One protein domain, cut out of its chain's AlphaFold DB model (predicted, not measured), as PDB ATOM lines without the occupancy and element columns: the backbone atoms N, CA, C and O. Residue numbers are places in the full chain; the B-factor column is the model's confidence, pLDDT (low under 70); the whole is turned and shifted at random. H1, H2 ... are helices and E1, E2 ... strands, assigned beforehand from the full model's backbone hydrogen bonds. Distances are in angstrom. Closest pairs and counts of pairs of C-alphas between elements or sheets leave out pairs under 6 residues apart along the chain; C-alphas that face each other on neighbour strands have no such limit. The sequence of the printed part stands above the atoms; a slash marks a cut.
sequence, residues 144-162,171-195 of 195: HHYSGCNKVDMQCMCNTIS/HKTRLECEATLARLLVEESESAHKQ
ATOM      1  N   HIS A 144     -60.174  28.366  -7.559       64.88
ATOM      2  CA  HIS A 144     -61.050  29.105  -6.657       64.88
ATOM      3  C   HIS A 144     -62.494  29.066  -7.160       64.88
ATOM      4  O   HIS A 144     -62.748  29.126  -8.360       64.88
ATOM      5  N   HIS A 145     -63.451  28.964  -6.238       69.38
ATOM      6  CA  HIS A 145     -64.872  29.078  -6.556       69.38
ATOM      7  C   HIS A 145     -65.310  30.524  -6.359       69.38
ATOM      8  O   HIS A 145     -65.323  31.018  -5.231       69.38
ATOM      9  N   TYR A 146     -65.686  31.180  -7.450       71.88
ATOM     10  CA  TYR A 146     -66.247  32.521  -7.427       71.88
ATOM     11  C   TYR A 146     -67.735  32.451  -7.738       71.88
ATOM     12  O   TYR A 146     -68.150  31.781  -8.681       71.88
ATOM     13  N   SER A 147     -68.535  33.168  -6.958       79.81
ATOM     14  CA  SER A 147     -69.969  33.319  -7.184       79.81
ATOM     15  C   SER A 147     -70.290  34.789  -7.382       79.81
ATOM     16  O   SER A 147     -69.819  35.634  -6.619       79.81
ATOM     17  N   GLY A 148     -71.117  35.086  -8.376       83.12
ATOM     18  CA  GLY A 148     -71.613  36.433  -8.606       83.12
ATOM     19  C   GLY A 148     -72.556  36.500  -9.799       83.12
ATOM     20  O   GLY A 148     -73.006  35.475 -10.313       83.12
ATOM     21  N   CYS A 149     -72.914  37.719 -10.185       83.31
ATOM     22  CA  CYS A 149     -73.945  37.994 -11.174       83.31
ATOM     23  C   CYS A 149     -73.520  39.099 -12.139       83.31
ATOM     24  O   CYS A 149     -72.913  40.086 -11.727       83.31
ATOM     25  N   ASN A 150     -73.924  38.957 -13.401       81.62
ATOM     26  CA  ASN A 150     -73.764  39.959 -14.454       81.62
ATOM     27  C   ASN A 150     -75.128  40.299 -15.073       81.62
ATOM     28  O   ASN A 150     -76.058  39.487 -15.032       81.62
ATOM     29  N   LYS A 151     -75.245  41.494 -15.659       84.25
ATOM     30  CA  LYS A 151     -76.425  41.904 -16.432       84.25
ATOM     31  C   LYS A 151     -76.256  41.473 -17.888       84.25
ATOM     32  O   LYS A 151     -75.300  41.879 -18.538       84.25
ATOM     33  N   VAL A 152     -77.192  40.683 -18.400       79.69
ATOM     34  CA  VAL A 152     -77.226  40.211 -19.792       79.69
ATOM     35  C   VAL A 152     -78.653  40.383 -20.294       79.69
ATOM     36  O   VAL A 152     -79.573  39.883 -19.657       79.69
ATOM     37  N   ASP A 153     -78.854  41.142 -21.374       77.81
ATOM     38  CA  ASP A 153     -80.174  41.380 -21.988       77.81
ATOM     39  C   ASP A 153     -81.284  41.762 -20.986       77.81
ATOM     40  O   ASP A 153     -82.379  41.203 -20.983       77.81
ATOM     41  N   MET A 154     -80.992  42.726 -20.102       77.88
ATOM     42  CA  MET A 154     -81.893  43.182 -19.025       77.88
ATOM     43  C   MET A 154     -82.293  42.105 -18.005       77.88
ATOM     44  O   MET A 154     -83.263  42.261 -17.262       77.88
ATOM     45  N   GLN A 155     -81.510  41.035 -17.909       81.31
ATOM     46  CA  GLN A 155     -81.685  39.979 -16.928       81.31
ATOM     47  C   GLN A 155     -80.405  39.774 -16.114       81.31
ATOM     48  O   GLN A 155     -79.287  39.932 -16.601       81.31
ATOM     49  N   CYS A 156     -80.565  39.422 -14.840       84.19
ATOM     50  CA  CYS A 156     -79.443  39.057 -13.982       84.19
ATOM     51  C   CYS A 156     -79.107  37.582 -14.153       84.19
ATOM     52  O   CYS A 156     -79.862  36.713 -13.712       84.19
ATOM     53  N   MET A 157     -77.949  37.310 -14.746       78.75
ATOM     54  CA  MET A 157     -77.395  35.967 -14.849       78.75
ATOM     55  C   MET A 157     -76.377  35.761 -13.735       78.75
ATOM     56  O   MET A 157     -75.331  36.409 -13.712       78.75
ATOM     57  N   CYS A 158     -76.699  34.866 -12.804       80.94
ATOM     58  CA  CYS A 158     -75.833  34.505 -11.688       80.94
ATOM     59  C   CYS A 158     -75.317  33.087 -11.863       80.94
ATOM     60  O   CYS A 158     -76.094  32.176 -12.154       80.94
ATOM     61  N   ASN A 159     -74.030  32.885 -11.627       68.38
ATOM     62  CA  ASN A 159     -73.428  31.563 -11.644       68.38
ATOM     63  C   ASN A 159     -72.308  31.464 -10.602       68.38
ATOM     64  O   ASN A 159     -71.832  32.452 -10.038       68.38
ATOM     65  N   THR A 160     -71.932  30.223 -10.322       70.19
ATOM     66  CA  THR A 160     -70.730  29.898  -9.562       70.19
ATOM     67  C   THR A 160     -69.771  29.249 -10.532       70.19
ATOM     68  O   THR A 160     -70.135  28.276 -11.191       70.19
ATOM     69  N   ILE A 161     -68.569  29.797 -10.634       64.25
ATOM     70  CA  ILE A 161     -67.574  29.353 -11.595       64.25
ATOM     71  C   ILE A 161     -66.274  29.041 -10.866       64.25
ATOM     72  O   ILE A 161     -65.878  29.747  -9.938       64.25
ATOM     73  N   SER A 162     -65.613  27.972 -11.296       64.12
ATOM     74  CA  SER A 162     -64.304  27.577 -10.793       64.12
ATOM     75  C   SER A 162     -63.219  28.128 -11.721       64.12
ATOM     76  O   SER A 162     -63.087  27.679 -12.862       64.12
ATOM     77  N   HIS A 171     -71.775  42.099  -9.851       86.44
ATOM     78  CA  HIS A 171     -72.554  42.078  -8.619       86.44
ATOM     79  C   HIS A 171     -72.284  40.808  -7.814       86.44
ATOM     80  O   HIS A 171     -72.125  39.723  -8.373       86.44
ATOM     81  N   LYS A 172     -72.282  40.917  -6.480       88.69
ATOM     82  CA  LYS A 172     -72.042  39.758  -5.604       88.69
ATOM     83  C   LYS A 172     -73.282  38.892  -5.447       88.69
ATOM     84  O   LYS A 172     -73.176  37.689  -5.234       88.69
ATOM     85  N   THR A 173     -74.461  39.505  -5.513       87.56
ATOM     86  CA  THR A 173     -75.736  38.815  -5.310       87.56
ATOM     87  C   THR A 173     -76.742  39.165  -6.395       87.56
ATOM     88  O   THR A 173     -76.696  40.240  -6.998       87.56
ATOM     89  N   ARG A 174     -77.707  38.261  -6.610       87.88
ATOM     90  CA  ARG A 174     -78.802  38.499  -7.555       87.88
ATOM     91  C   ARG A 174     -79.606  39.740  -7.181       87.88
ATOM     92  O   ARG A 174     -79.948  40.520  -8.056       87.88
ATOM     93  N   LEU A 175     -79.826  39.949  -5.883       92.12
ATOM     94  CA  LEU A 175     -80.570  41.089  -5.360       92.12
ATOM     95  C   LEU A 175     -79.899  42.427  -5.710       92.12
ATOM     96  O   LEU A 175     -80.575  43.363  -6.123       92.12
ATOM     97  N   GLU A 176     -78.571  42.516  -5.581       93.81
ATOM     98  CA  GLU A 176     -77.811  43.713  -5.973       93.81
ATOM     99  C   GLU A 176     -77.915  43.989  -7.478       93.81
ATOM    100  O   GLU A 176     -78.091  45.137  -7.899       93.81
ATOM    101  N   CYS A 177     -77.839  42.932  -8.286       91.38
ATOM    102  CA  CYS A 177     -77.988  43.029  -9.730       91.38
ATOM    103  C   CYS A 177     -79.408  43.485 -10.122       91.38
ATOM    104  O   CYS A 177     -79.564  44.435 -10.891       91.38
ATOM    105  N   GLU A 178     -80.448  42.876  -9.544       91.88
ATOM    106  CA  GLU A 178     -81.856  43.206  -9.809       91.88
ATOM    107  C   GLU A 178     -82.187  44.641  -9.381       91.88
ATOM    108  O   GLU A 178     -82.847  45.371 -10.117       91.88
ATOM    109  N   ALA A 179     -81.668  45.090  -8.233       92.81
ATOM    110  CA  ALA A 179     -81.819  46.472  -7.785       92.81
ATOM    111  C   ALA A 179     -81.165  47.470  -8.754       92.81
ATOM    112  O   ALA A 179     -81.675  48.574  -8.949       92.81
ATOM    113  N   THR A 180     -80.048  47.085  -9.375       89.38
ATOM    114  CA  THR A 180     -79.370  47.904 -10.387       89.38
ATOM    115  C   THR A 180     -80.175  47.956 -11.687       89.38
ATOM    116  O   THR A 180     -80.357  49.042 -12.233       89.38
ATOM    117  N   LEU A 181     -80.720  46.825 -12.154       88.88
ATOM    118  CA  LEU A 181     -81.619  46.785 -13.317       88.88
ATOM    119  C   LEU A 181     -82.892  47.612 -13.096       88.88
ATOM    120  O   LEU A 181     -83.284  48.372 -13.975       88.88
ATOM    121  N   ALA A 182     -83.505  47.526 -11.913       88.62
ATOM    122  CA  ALA A 182     -84.708  48.290 -11.589       88.62
ATOM    123  C   ALA A 182     -84.487  49.809 -11.687       88.62
ATOM    124  O   ALA A 182     -85.380  50.529 -12.127       88.62
ATOM    125  N   ARG A 183     -83.297  50.304 -11.320       87.12
ATOM    126  CA  ARG A 183     -82.946  51.728 -11.466       87.12
ATOM    127  C   ARG A 183     -82.824  52.145 -12.930       87.12
ATOM    128  O   ARG A 183     -83.355  53.186 -13.292       87.12
ATOM    129  N   LEU A 184     -82.199  51.310 -13.761       83.88
ATOM    130  CA  LEU A 184     -82.059  51.571 -15.198       83.88
ATOM    131  C   LEU A 184     -83.426  51.656 -15.895       83.88
ATOM    132  O   LEU A 184     -83.656  52.560 -16.690       83.88
ATOM    133  N   LEU A 185     -84.369  50.782 -15.529       79.31
ATOM    134  CA  LEU A 185     -85.736  50.807 -16.064       79.31
ATOM    135  C   LEU A 185     -86.496  52.097 -15.709       79.31
ATOM    136  O   LEU A 185     -87.283  52.599 -16.512       79.31
ATOM    137  N   VAL A 186     -86.269  52.646 -14.511       82.12
ATOM    138  CA  VAL A 186     -86.869  53.927 -14.107       82.12
ATOM    139  C   VAL A 186     -86.276  55.068 -14.937       82.12
ATOM    140  O   VAL A 186     -87.036  55.855 -15.495       82.12
ATOM    141  N   GLU A 187     -84.954  55.110 -15.107       78.56
ATOM    142  CA  GLU A 187     -84.270  56.132 -15.915       78.56
ATOM    143  C   GLU A 187     -84.707  56.107 -17.394       78.56
ATOM    144  O   GLU A 187     -84.900  57.164 -18.006       78.56
ATOM    145  N   GLU A 188     -84.942  54.924 -17.971       75.19
ATOM    146  CA  GLU A 188     -85.505  54.788 -19.323       75.19
ATOM    147  C   GLU A 188     -86.939  55.335 -19.406       75.19
ATOM    148  O   GLU A 188     -87.285  56.039 -20.360       75.19
ATOM    149  N   SER A 189     -87.766  55.086 -18.385       70.75
ATOM    150  CA  SER A 189     -89.151  55.581 -18.333       70.75
ATOM    151  C   SER A 189     -89.242  57.107 -18.186       70.75
ATOM    152  O   SER A 189     -90.116  57.743 -18.786       70.75
ATOM    153  N   GLU A 190     -88.305  57.705 -17.446       72.25
ATOM    154  CA  GLU A 190     -88.197  59.155 -17.262       72.25
ATOM    155  C   GLU A 190     -87.633  59.846 -18.510       72.25
ATOM    156  O   GLU A 190     -88.049  60.957 -18.851       72.25
ATOM    157  N   SER A 191     -86.728  59.175 -19.227       61.84
ATOM    158  CA  SER A 191     -86.190  59.650 -20.506       61.84
ATOM    159  C   SER A 191     -87.252  59.633 -21.609       61.84
ATOM    160  O   SER A 191     -87.308  60.560 -22.416       61.84
ATOM    161  N   ALA A 192     -88.143  58.637 -21.602       60.53
ATOM    162  CA  ALA A 192     -89.261  58.536 -22.540       60.53
ATOM    163  C   ALA A 192     -90.371  59.579 -22.299       60.53
ATOM    164  O   ALA A 192     -91.072  59.941 -23.234       60.53
ATOM    165  N   HIS A 193     -90.529  60.091 -21.072       58.59
ATOM    166  CA  HIS A 193     -91.513  61.140 -20.746       58.59
ATOM    167  C   HIS A 193     -91.029  62.573 -21.036       58.59
ATOM    168  O   HIS A 193     -91.807  63.519 -20.907       58.59
ATOM    169  N   LYS A 194     -89.751  62.756 -21.393       58.09
ATOM    170  CA  LYS A 194     -89.162  64.061 -21.739       58.09
ATOM    171  C   LYS A 194     -89.029  64.312 -23.250       58.09
ATOM    172  O   LYS A 194     -88.470  65.346 -23.621       58.09
ATOM    173  N   GLN A 195     -89.528  63.408 -24.095       50.50
ATOM    174  CA  GLN A 195     -89.673  63.577 -25.551       50.50
ATOM    175  C   GLN A 195     -91.140  63.767 -25.925       50.50
ATOM    176  O   GLN A 195     -91.382  64.561 -26.860       50.50
TER     177      GLN A 195
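Overview. This is residues 144 to 162 and 171 to 195 of the 195 residues of the protein "IGFBP N-terminal domain-containing protein" of Strigamia maritima (UniProt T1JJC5). A two-stranded hairpin, E1 and E2, packs against residues 174 to 181 of one long helix, H1, which runs on beyond the hairpin's turn, where residues 186 to 195 stick out. The 44 printed residues include two named strands and then one named helix, a mixed class; the sheet, E1 - E2, is antiparallel. The whole is a rod of 48 by 16 by 10 A, only just loose, close to extended, with a radius of gyration of the C-alphas of 13.6 A.

Arrangement. E1, residues 144 to 152, and E2, residues 155 to 162, form a hairpin with a tight link, antiparallel at 163 degrees; N 146 and O 161 are 2.9 A apart, within hydrogen-bond range. The closest C-alphas of E2 and H1, residues 174 to 192, are Cys 156 and Cys 177, 6.0 A apart; those of E1 and H1 are Cys 149 and Arg 174, 6.1 A. In H1 every O i to N i+4 pair is within hydrogen-bond range.

Along the chain. E1 begins at C-alpha 144 (-61.050, 29.105, -6.657) and is 23.6 A long; E2 is 22.2 A. H1, 27.1 A, ends at C-alpha 192 (-89.261, 58.536, -22.540).

Size, cuts and confidence. C-alphas 144 and 195, the farthest apart, are 48.6 A apart. Residues 163 to 170 are not printed; C-alphas 162 and 171 are 16.8 A apart across the cut. Confidence is under 70 at residues 144 to 145, 159, 161 to 162 and 191 to 195.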